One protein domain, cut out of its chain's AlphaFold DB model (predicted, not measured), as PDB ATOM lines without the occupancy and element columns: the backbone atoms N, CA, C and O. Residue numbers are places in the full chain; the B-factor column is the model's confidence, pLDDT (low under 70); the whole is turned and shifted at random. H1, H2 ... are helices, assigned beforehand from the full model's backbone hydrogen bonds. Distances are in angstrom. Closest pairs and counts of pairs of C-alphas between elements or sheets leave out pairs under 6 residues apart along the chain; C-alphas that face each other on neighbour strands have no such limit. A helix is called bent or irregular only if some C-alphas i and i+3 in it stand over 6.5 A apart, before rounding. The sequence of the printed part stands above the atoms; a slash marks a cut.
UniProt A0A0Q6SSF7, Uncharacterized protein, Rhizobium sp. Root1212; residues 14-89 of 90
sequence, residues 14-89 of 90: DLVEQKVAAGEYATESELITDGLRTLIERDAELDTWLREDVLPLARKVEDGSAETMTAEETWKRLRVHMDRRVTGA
ATOM      1  N   ASP A  14      35.135 -28.579 -54.411       83.88
ATOM      2  CA  ASP A  14      34.027 -28.149 -55.261       83.88
ATOM      3  C   ASP A  14      33.492 -26.765 -54.864       83.88
ATOM      4  O   ASP A  14      33.080 -25.976 -55.714       83.88
ATOM      5  N   LEU A  15      33.526 -26.442 -53.566       80.81
ATOM      6  CA  LEU A  15      33.066 -25.158 -53.040       80.81
ATOM      7  C   LEU A  15      34.062 -24.030 -53.333       80.81
ATOM      8  O   LEU A  15      33.658 -22.920 -53.686       80.81
ATOM      9  N   VAL A  16      35.356 -24.306 -53.158       82.75
ATOM     10  CA  VAL A  16      36.426 -23.322 -53.370       82.75
ATOM     11  C   VAL A  16      36.560 -23.025 -54.862       82.75
ATOM     12  O   VAL A  16      36.573 -21.860 -55.261       82.75
ATOM     13  N   GLU A  17      36.565 -24.070 -55.689       80.94
ATOM     14  CA  GLU A  17      36.659 -23.960 -57.143       80.94
ATOM     15  C   GLU A  17      35.463 -23.217 -57.739       80.94
ATOM     16  O   GLU A  17      35.672 -22.333 -58.566       80.94
ATOM     17  N   GLN A  18      34.225 -23.486 -57.296       84.25
ATOM     18  CA  GLN A  18      33.051 -22.742 -57.773       84.25
ATOM     19  C   GLN A  18      33.181 -21.239 -57.534       84.25
ATOM     20  O   GLN A  18      32.880 -20.445 -58.424       84.25
ATOM     21  N   LYS A  19      33.633 -20.840 -56.344       79.56
ATOM     22  CA  LYS A  19      33.726 -19.427 -55.965       79.56
ATOM     23  C   LYS A  19      34.853 -18.690 -56.684       79.56
ATOM     24  O   LYS A  19      34.674 -17.542 -57.079       79.56
ATOM     25  N   VAL A  20      35.987 -19.353 -56.906       82.81
ATOM     26  CA  VAL A  20      37.087 -18.790 -57.706       82.81
ATOM     27  C   VAL A  20      36.711 -18.748 -59.192       82.81
ATOM     28  O   VAL A  20      36.919 -17.732 -59.850       82.81
ATOM     29  N   ALA A  21      36.088 -19.802 -59.728       78.12
ATOM     30  CA  ALA A  21      35.650 -19.860 -61.125       78.12
ATOM     31  C   ALA A  21      34.530 -18.856 -61.449       78.12
ATOM     32  O   ALA A  21      34.473 -18.345 -62.565       78.12
ATOM     33  N   ALA A  22      33.673 -18.532 -60.475       82.12
ATOM     34  CA  ALA A  22      32.680 -17.464 -60.586       82.12
ATOM     35  C   ALA A  22      33.303 -16.053 -60.625       82.12
ATOM     36  O   ALA A  22      32.595 -15.079 -60.871       82.12
ATOM     37  N   GLY A  23      34.616 -15.929 -60.390       80.31
ATOM     38  CA  GLY A  23      35.318 -14.650 -60.333       80.31
ATOM     39  C   GLY A  23      35.014 -13.837 -59.073       80.31
ATOM     40  O   GLY A  23      35.392 -12.671 -59.011       80.31
ATOM     41  N   GLU A  24      34.349 -14.432 -58.075       81.75
ATOM     42  CA  GLU A  24      34.072 -13.786 -56.783       81.75
ATOM     43  C   GLU A  24      35.364 -13.564 -55.982       81.75
ATOM     44  O   GLU A  24      35.449 -12.614 -55.210       81.75
ATOM     45  N   TYR A  25      36.376 -14.414 -56.191       83.25
ATOM     46  CA  TYR A  25      37.673 -14.345 -55.519       83.25
ATOM     47  C   TYR A  25      38.814 -14.627 -56.496       83.25
ATOM     48  O   TYR A  25      38.734 -15.556 -57.301       83.25
ATOM     49  N   ALA A  26      39.907 -13.864 -56.404       78.19
ATOM     50  CA  ALA A  26      41.066 -14.033 -57.278       78.19
ATOM     51  C   ALA A  26      41.926 -15.240 -56.875       78.19
ATOM     52  O   ALA A  26      42.634 -15.809 -57.706       78.19
ATOM     53  N   THR A  27      41.899 -15.620 -55.592       82.12
ATOM     54  CA  THR A  27      42.646 -16.769 -55.069       82.12
ATOM     55  C   THR A  27      41.896 -17.473 -53.947       82.12
ATOM     56  O   THR A  27      41.104 -16.870 -53.225       82.12
ATOM     57  N   GLU A  28      42.241 -18.738 -53.719       83.06
ATOM     58  CA  GLU A  28      41.755 -19.513 -52.574       83.06
ATOM     59  C   GLU A  28      42.093 -18.820 -51.242       83.06
ATOM     60  O   GLU A  28      41.264 -18.741 -50.344       83.06
ATOM     61  N   SER A  29      43.294 -18.244 -51.111       84.31
ATOM     62  CA  SER A  29      43.726 -17.557 -49.881       84.31
ATOM     63  C   SER A  29      42.914 -16.294 -49.569       84.31
ATOM     64  O   SER A  29      42.714 -15.961 -48.397       84.31
ATOM     65  N   GLU A  30      42.451 -15.587 -50.602       85.06
ATOM     66  CA  GLU A  30      41.562 -14.432 -50.459       85.06
ATOM     67  C   GLU A  30      40.190 -14.870 -49.949       85.06
ATOM     68  O   GLU A  30      39.728 -14.329 -48.946       85.06
ATOM     69  N   LEU A  31      39.618 -15.919 -50.550       87.19
ATOM     70  CA  LEU A  31      38.357 -16.522 -50.118       87.19
ATOM     71  C   LEU A  31      38.398 -16.932 -48.642       87.19
ATOM     72  O   LEU A  31      37.471 -16.638 -47.890       87.19
ATOM     73  N   ILE A  32      39.479 -17.577 -48.197       88.19
ATOM     74  CA  ILE A  32      39.619 -17.996 -46.794       88.19
ATOM     75  C   ILE A  32      39.743 -16.799 -45.857       88.19
ATOM     76  O   ILE A  32      39.115 -16.774 -44.802       88.19
ATOM     77  N   THR A  33      40.546 -15.801 -46.223       87.56
ATOM     78  CA  THR A  33      40.734 -14.616 -45.375       87.56
ATOM     79  C   THR A  33      39.440 -13.817 -45.253       87.56
ATOM     80  O   THR A  33      39.104 -13.353 -44.164       87.56
ATOM     81  N   ASP A  34      38.712 -13.670 -46.356       87.88
ATOM     82  CA  ASP A  34      37.433 -12.974 -46.402       87.88
ATOM     83  C   ASP A  34      36.331 -13.732 -45.650       87.88
ATOM     84  O   ASP A  34      35.627 -13.153 -44.822       87.88
ATOM     85  N   GLY A  35      36.262 -15.053 -45.830       88.56
ATOM     86  CA  GLY A  35      35.354 -15.914 -45.076       88.56
ATOM     87  C   GLY A  35      35.604 -15.841 -43.567       88.56
ATOM     88  O   GLY A  35      34.663 -15.683 -42.792       88.56
ATOM     89  N   LEU A  36      36.869 -15.880 -43.134       90.12
ATOM     90  CA  LEU A  36      37.220 -15.719 -41.720       90.12
ATOM     91  C   LEU A  36      36.861 -14.327 -41.187       90.12
ATOM     92  O   LEU A  36      36.361 -14.227 -40.070       90.12
ATOM     93  N   ARG A  37      37.084 -13.263 -41.969       90.56
ATOM     94  CA  ARG A  37      36.694 -11.902 -41.577       90.56
ATOM     95  C   ARG A  37      35.182 -11.792 -41.394       90.56
ATOM     96  O   ARG A  37      34.748 -11.325 -40.350       90.56
ATOM     97  N   THR A  38      34.412 -12.300 -42.351       92.31
ATOM     98  CA  THR A  38      32.943 -12.298 -42.304       92.31
ATOM     99  C   THR A  38      32.420 -13.021 -41.061       92.31
ATOM    100  O   THR A  38      31.494 -12.551 -40.402       92.31
ATOM    101  N   LEU A  39      33.023 -14.162 -40.708       92.25
ATOM    102  CA  LEU A  39      32.659 -14.898 -39.496       92.25
ATOM    103  C   LEU A  39      32.970 -14.100 -38.226       92.25
ATOM    104  O   LEU A  39      32.122 -14.026 -37.343       92.25
ATOM    105  N   ILE A  40      34.145 -13.470 -38.153       92.44
ATOM    106  CA  ILE A  40      34.537 -12.639 -37.005       92.44
ATOM    107  C   ILE A  40      33.602 -11.436 -36.851       92.44
ATOM    108  O   ILE A  40      33.194 -11.129 -35.736       92.44
ATOM    109  N   GLU A  41      33.264 -10.757 -37.947       93.56
ATOM    110  CA  GLU A  41      32.364  -9.599 -37.934       93.56
ATOM    111  C   GLU A  41      30.966  -9.997 -37.456       93.56
ATOM    112  O   GLU A  41      30.438  -9.387 -36.529       93.56
ATOM    113  N   ARG A  42      30.415 -11.087 -37.998       93.38
ATOM    114  CA  ARG A  42      29.123 -11.623 -37.559       93.38
ATOM    115  C   ARG A  42      29.129 -12.017 -36.080       93.38
ATOM    116  O   ARG A  42      28.163 -11.739 -35.371       93.38
ATOM    117  N   ASP A  43      30.184 -12.681 -35.613       94.56
ATOM    118  CA  ASP A  43      30.298 -13.086 -34.209       94.56
ATOM    119  C   ASP A  43      30.440 -11.867 -33.285       94.56
ATOM    120  O   ASP A  43      29.855 -11.850 -32.202       94.56
ATOM    121  N   ALA A  44      31.159 -10.828 -33.718       94.38
ATOM    122  CA  ALA A  44      31.289  -9.581 -32.974       94.38
ATOM    123  C   ALA A  44      29.950  -8.837 -32.867       94.38
ATOM    124  O   ALA A  44      29.597  -8.386 -31.781       94.38
ATOM    125  N   GLU A  45      29.175  -8.756 -33.951       94.88
ATOM    126  CA  GLU A  45      27.832  -8.160 -33.929       94.88
ATOM    127  C   GLU A  45      26.898  -8.895 -32.960       94.88
ATOM    128  O   GLU A  45      26.189  -8.266 -32.171       94.88
ATOM    129  N   LEU A  46      26.930 -10.233 -32.978       95.44
ATOM    130  CA  LEU A  46      26.152 -11.054 -32.054       95.44
ATOM    131  C   LEU A  46      26.592 -10.851 -30.598       95.44
ATOM    132  O   LEU A  46      25.734 -10.692 -29.732       95.44
ATOM    133  N   ASP A  47      27.897 -10.838 -30.310       96.50
ATOM    134  CA  ASP A  47      28.414 -10.616 -28.951       96.50
ATOM    135  C   ASP A  47      28.062  -9.214 -28.434       96.50
ATOM    136  O   ASP A  47      27.607  -9.080 -27.296       96.50
ATOM    137  N   THR A  48      28.181  -8.181 -29.273       96.44
ATOM    138  CA  THR A  48      27.751  -6.819 -28.931       96.44
ATOM    139  C   THR A  48      26.264  -6.782 -28.597       96.44
ATOM    140  O   THR A  48      25.905  -6.325 -27.512       96.44
ATOM    141  N   TRP A  49      25.399  -7.339 -29.449       96.06
ATOM    142  CA  TRP A  49      23.957  -7.391 -29.188       96.06
ATOM    143  C   TRP A  49      23.621  -8.137 -27.886       96.06
ATOM    144  O   TRP A  49      22.814  -7.679 -27.071       96.06
ATOM    145  N   LEU A  50      24.285  -9.268 -27.628       97.12
ATOM    146  CA  LEU A  50      24.099 -10.023 -26.388       97.12
ATOM    147  C   LEU A  50      24.500  -9.209 -25.149       97.12
ATOM    148  O   LEU A  50      23.810  -9.256 -24.127       97.12
ATOM    149  N   ARG A  51      25.607  -8.462 -25.217       97.31
ATOM    150  CA  ARG A  51      26.107  -7.658 -24.093       97.31
ATOM    151  C   ARG A  51      25.303  -6.392 -23.853       97.31
ATOM    152  O   ARG A  51      25.126  -6.022 -22.692       97.31
ATOM    153  N   GLU A  52      24.878  -5.722 -24.915       97.06
ATOM    154  CA  GLU A  52      24.265  -4.396 -24.836       97.06
ATOM    155  C   GLU A  52      22.748  -4.458 -24.664       97.06
ATOM    156  O   GLU A  52      22.203  -3.665 -23.899       97.06
ATOM    157  N   ASP A  53      22.071  -5.429 -25.278       94.94
ATOM    158  CA  ASP A  53      20.608  -5.511 -25.231       94.94
ATOM    159  C   ASP A  53      20.119  -6.645 -24.331       94.94
ATOM    160  O   ASP A  53      19.286  -6.443 -23.438       94.94
ATOM    161  N   VAL A  54      20.651  -7.854 -24.534       95.75
ATOM    162  CA  VAL A  54      20.123  -9.048 -23.863       95.75
ATOM    163  C   VAL A  54      20.520  -9.080 -22.392       95.75
ATOM    164  O   VAL A  54      19.666  -9.298 -21.533       95.75
ATOM    165  N   LEU A  55      21.794  -8.837 -22.072       96.88
ATOM    166  CA  LEU A  55      22.282  -8.910 -20.697       96.88
ATOM    167  C   LEU A  55      21.619  -7.874 -19.766       96.88
ATOM    168  O   LEU A  55      21.234  -8.254 -18.655       96.88
ATOM    169  N   PRO A  56      21.425  -6.597 -20.155       95.69
ATOM    170  CA  PRO A  56      20.713  -5.644 -19.307       95.69
ATOM    171  C   PRO A  56      19.245  -6.012 -19.110       95.69
ATOM    172  O   PRO A  56      18.734  -5.849 -18.004       95.69
ATOM    173  N   LEU A  57      18.570  -6.533 -20.139       94.25
ATOM    174  CA  LEU A  57      17.197  -7.013 -19.997       94.25
ATOM    175  C   LEU A  57      17.123  -8.216 -19.052       94.25
ATOM    176  O   LEU A  57      16.284  -8.226 -18.159       94.25
ATOM    177  N   ALA A  58      18.021  -9.192 -19.206       93.50
ATOM    178  CA  ALA A  58      18.086 -10.362 -18.336       93.50
ATOM    179  C   ALA A  58      18.275  -9.960 -16.865       93.50
ATOM    180  O   ALA A  58      17.528 -10.422 -16.008       93.50
ATOM    181  N   ARG A  59      19.183  -9.016 -16.582       95.81
ATOM    182  CA  ARG A  59      19.375  -8.473 -15.226       95.81
ATOM    183  C   ARG A  59      18.118  -7.809 -14.669       95.81
ATOM    184  O   ARG A  59      17.778  -8.055 -13.521       95.81
ATOM    185  N   LYS A  60      17.401  -7.027 -15.486       94.50
ATOM    186  CA  LYS A  60      16.126  -6.409 -15.079       94.50
ATOM    187  C   LYS A  60      15.037  -7.444 -14.785       94.50
ATOM    188  O   LYS A  60      14.145  -7.221 -13.975       94.50
ATOM    189  N   VAL A  61      15.057  -8.574 -15.488       93.62
ATOM    190  CA  VAL A  61      14.141  -9.685 -15.204       93.62
ATOM    191  C   VAL A  61      14.518 -10.356 -13.883       93.62
ATOM    192  O   VAL A  61      13.635 -10.611 -13.069       93.62
ATOM    193  N   GLU A  62      15.808 -10.599 -13.648       93.75
ATOM    194  CA  GLU A  62      16.316 -11.199 -12.406       93.75
ATOM    195  C   GLU A  62      16.064 -10.327 -11.169       93.75
ATOM    196  O   GLU A  62      15.683 -10.849 -10.122       93.75
ATOM    197  N   ASP A  63      16.242  -9.007 -11.277       95.75
ATOM    198  CA  ASP A  63      16.005  -8.058 -10.180       95.75
ATOM    199  C   ASP A  63      14.527  -7.643 -10.024       95.75
ATOM    200  O   ASP A  63      14.176  -6.922  -9.086       95.75
ATOM    201  N   GLY A  64      13.651  -8.125 -10.913       91.19
ATOM    202  CA  GLY A  64      12.210  -7.878 -10.887       91.19
ATOM    203  C   GLY A  64      11.781  -6.488 -11.368       91.19
ATOM    204  O   GLY A  64      10.605  -6.148 -11.243       91.19
ATOM    205  N   SER A  65      12.693  -5.680 -11.915       92.50
ATOM    206  CA  SER A  65      12.382  -4.354 -12.467       92.50
ATOM    207  C   SER A  65      11.840  -4.386 -13.902       92.50
ATOM    208  O   SER A  65      11.333  -3.374 -14.390       92.50
ATOM    209  N   ALA A  66      11.931  -5.524 -14.597       91.75
ATOM    210  CA  ALA A  66      11.376  -5.693 -15.935       91.75
ATOM    211  C   ALA A  66       9.872  -5.993 -15.911       91.75
ATOM    212  O   ALA A  66       9.395  -6.866 -15.184       91.75
ATOM    213  N   GLU A  67       9.136  -5.358 -16.823       88.44
ATOM    214  CA  GLU A  67       7.795  -5.806 -17.186       88.44
ATOM    215  C   GLU A  67       7.899  -7.136 -17.941       88.44
ATOM    216  O   GLU A  67       8.385  -7.198 -19.072       88.44
ATOM    217  N   THR A  68       7.457  -8.219 -17.306       90.75
ATOM    218  CA  THR A  68       7.437  -9.556 -17.903       90.75
ATOM    219  C   THR A  68       6.010  -9.984 -18.210       90.75
ATOM    220  O   THR A  68       5.041  -9.504 -17.622       90.75
ATOM    221  N   MET A  69       5.866 -10.893 -19.168       92.25
ATOM    222  CA  MET A  69       4.573 -11.432 -19.564       92.25
ATOM    223  C   MET A  69       4.718 -12.925 -19.820       92.25
ATOM    224  O   MET A  69       5.778 -13.397 -20.234       92.25
ATOM    225  N   THR A  70       3.654 -13.686 -19.580       94.06
ATOM    226  CA  THR A  70       3.678 -15.118 -19.878       94.06
ATOM    227  C   THR A  70       3.788 -15.341 -21.387       94.06
ATOM    228  O   THR A  70       3.373 -14.507 -22.203       94.06
ATOM    229  N   ALA A  71       4.335 -16.494 -21.777       92.25
ATOM    230  CA  ALA A  71       4.424 -16.865 -23.185       92.25
ATOM    231  C   ALA A  71       3.031 -16.890 -23.844       92.25
ATOM    232  O   ALA A  71       2.867 -16.413 -24.965       92.25
ATOM    233  N   GLU A  72       2.017 -17.386 -23.131       94.81
ATOM    234  CA  GLU A  72       0.639 -17.452 -23.622       94.81
ATOM    235  C   GLU A  72       0.056 -16.065 -23.928       94.81
ATOM    236  O   GLU A  72      -0.461 -15.843 -25.027       94.81
ATOM    237  N   GLU A  73       0.197 -15.110 -23.003       94.12
ATOM    238  CA  GLU A  73      -0.294 -13.746 -23.213       94.12
ATOM    239  C   GLU A  73       0.475 -13.054 -24.349       94.12
ATOM    240  O   GLU A  73      -0.111 -12.339 -25.167       94.12
ATOM    241  N   THR A  74       1.776 -13.336 -24.479       94.75
ATOM    242  CA  THR A  74       2.609 -12.803 -25.569       94.75
ATOM    243  C   THR A  74       2.092 -13.269 -26.924       94.75
ATOM    244  O   THR A  74       1.874 -12.453 -27.824       94.75
ATOM    245  N   TRP A  75       1.807 -14.566 -27.061       95.25
ATOM    246  CA  TRP A  75       1.243 -15.126 -28.288       95.25
ATOM    247  C   TRP A  75      -0.141 -14.573 -28.606       95.25
ATOM    248  O   TRP A  75      -0.432 -14.268 -29.764       95.25
ATOM    249  N   LYS A  76      -0.998 -14.420 -27.594       95.44
ATOM    250  CA  LYS A  76      -2.332 -13.839 -27.764       95.44
ATOM    251  C   LYS A  76      -2.245 -12.409 -28.296       95.44
ATOM    252  O   LYS A  76      -2.891 -12.089 -29.295       95.44
ATOM    253  N   ARG A  77      -1.401 -11.571 -27.686       93.75
ATOM    254  CA  ARG A  77      -1.179 -10.182 -28.111       93.75
ATOM    255  C   ARG A  77      -0.586 -10.098 -29.518       93.75
ATOM    256  O   ARG A  77      -1.029  -9.264 -30.308       93.75
ATOM    257  N   LEU A  78       0.369 -10.969 -29.847       94.19
ATOM    258  CA  LEU A  78       0.979 -11.022 -31.176       94.19
ATOM    259  C   LEU A  78      -0.047 -11.374 -32.260       94.19
ATOM    260  O   LEU A  78      -0.102 -10.686 -33.275       94.19
ATOM    261  N   ARG A  79      -0.901 -12.385 -32.036       93.94
ATOM    262  CA  ARG A  79      -1.961 -12.754 -32.995       93.94
ATOM    263  C   ARG A  79      -2.918 -11.595 -33.253       93.94
ATOM    264  O   ARG A  79      -3.124 -11.234 -34.402       93.94
ATOM    265  N   VAL A  80      -3.393 -10.932 -32.195       93.88
ATOM    266  CA  VAL A  80      -4.261  -9.746 -32.327       93.88
ATOM    267  C   VAL A  80      -3.581  -8.636 -33.137       93.88
ATOM    268  O   VAL A  80      -4.230  -7.970 -33.942       93.88
ATOM    269  N   HIS A  81      -2.277  -8.417 -32.944       91.94
ATOM    270  CA  HIS A  81      -1.525  -7.434 -33.725       91.94
ATOM    271  C   HIS A  81      -1.417  -7.825 -35.209       91.94
ATOM    272  O   HIS A  81      -1.623  -6.978 -36.080       91.94
ATOM    273  N   MET A  82      -1.124  -9.094 -35.499       92.06
ATOM    274  CA  MET A  82      -1.022  -9.613 -36.865       92.06
ATOM    275  C   MET A  82      -2.368  -9.565 -37.596       92.06
ATOM    276  O   MET A  82      -2.420  -9.077 -38.723       92.06
ATOM    277  N   ASP A  83      -3.460  -9.958 -36.939       91.56
ATOM    278  CA  ASP A  83      -4.806  -9.917 -37.516       91.56
ATOM    279  C   ASP A  83      -5.210  -8.492 -37.899       91.56
ATOM    280  O   ASP A  83      -5.761  -8.274 -38.977       91.56
ATOM    281  N   ARG A  84      -4.869  -7.494 -37.070       88.19
ATOM    282  CA  ARG A  84      -5.090  -6.069 -37.378       88.19
ATOM    283  C   ARG A  84      -4.289  -5.594 -38.585       88.19
ATOM    284  O   ARG A  84      -4.795  -4.799 -39.369       88.19
ATOM    285  N   ARG A  85      -3.051  -6.069 -38.754       85.31
ATOM    286  CA  ARG A  85      -2.226  -5.731 -39.927       85.31
ATOM    287  C   ARG A  85      -2.753  -6.370 -41.207       85.31
ATOM    288  O   ARG A  85      -2.724  -5.730 -42.249       85.31
ATOM    289  N   VAL A  86      -3.261  -7.597 -41.123       82.38
ATOM    290  CA  VAL A  86      -3.847  -8.305 -42.271       82.38
ATOM    291  C   VAL A  86      -5.209  -7.718 -42.655       82.38
ATOM    292  O   VAL A  86      -5.501  -7.569 -43.837       82.38
ATOM    293  N   THR A  87      -6.039  -7.342 -41.678       71.31
ATOM    294  CA  THR A  87      -7.375  -6.767 -41.930       71.31
ATOM    295  C   THR A  87      -7.357  -5.276 -42.266       71.31
ATOM    296  O   THR A  87      -8.219  -4.834 -43.015       71.31
ATOM    297  N   GLY A  88      -6.377  -4.509 -41.775       59.16
ATOM    298  CA  GLY A  88      -6.178  -3.094 -42.120       59.16
ATOM    299  C   GLY A  88      -5.489  -2.848 -43.470       59.16
ATOM    300  O   GLY A  88      -5.330  -1.696 -43.861       59.16
ATOM    301  N   ALA A  89      -5.073  -3.905 -44.173       57.59
ATOM    302  CA  ALA A  89      -4.538  -3.848 -45.536       57.59
ATOM    303  C   ALA A  89      -5.621  -4.065 -46.616       57.59
ATOM    304  O   ALA A  89      -5.290  -4.386 -47.759       57.59
TER     305      ALA A  89
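This is residues 14 to 89 of the 90 residues of an uncharacterized protein of Rhizobium sp. Root1212 (UniProt A0A0Q6SSF7). Picture an open, lopsided frame: one long helix, H2, makes the base, the short helix H1 sits at the residue 28 end of H2, and past residue 62 the backbone turns, and residues 69 to 89, with H3, stick out as a free arm on the same side of H2 as H1. Between the short foot H1 and the arm H3 the space is empty, and the middle of H2 is bare. The printed part has 76 residues with three named helices, in the order H1, H2, H3, and no named strand, and the class is all helix. The whole is extended, with a radius of gyration of the C-alphas of 22.1 A, and its outline is flat, with spans of 53 by 40 by 19 A.

Find C-alpha 14 at (34.027, -28.149, -55.261); here H1 begins, and it runs through residues 14 to 21. After a short link of 6 residues, look for C-alpha 28 at (41.755, -19.513, -52.574), where H2 begins; it takes residues 28 to 62 and measures 48.3 A from first to last C-alpha. Near residue 56 you will find a kink of 32 degrees in H2. H2 is neither bent nor irregular, but only just: C-alphas 52 and 55 are 6.4 A apart. A short link of 8 residues leads to H3, residues 71 to 87, 24.3 A long from first to last C-alpha, which ends with C-alpha 87 at (-7.375, -6.767, -41.930).

Start at H1 and look across to the first residues of H2: the two only just touch, with 3 pairs of C-alphas within 8 A. H2 touches H1 with residues 28 to 31 alone, and the closest C-alphas of the two helices are those of Val 16 and Glu 28, 6.6 A apart. The helices run opposite ways at a steep tilt of 67 degrees, only just short of about perpendicular. Further along, residues 35 to 55 of H2 stand free. H3 touches no helix: it is apart from H2, which it follows in the chain, and apart from H1. In the backbones of H1 and H3 every O i to N i+4 pair is within hydrogen-bond range; in H2 it is 29 of 31.

The two C-alphas farthest apart are those of Ala 21 and Gly 64, at 56.7 A, while the first and last printed C-alphas, of Asp 14 and Ala 89, are 46.6 A apart. The printed part has no cut, and neither link is long. In the B-factor column the mean pLDDT of the printed part is 89.3; look at residues 88 to 89 for the low confidence, where it is under 70.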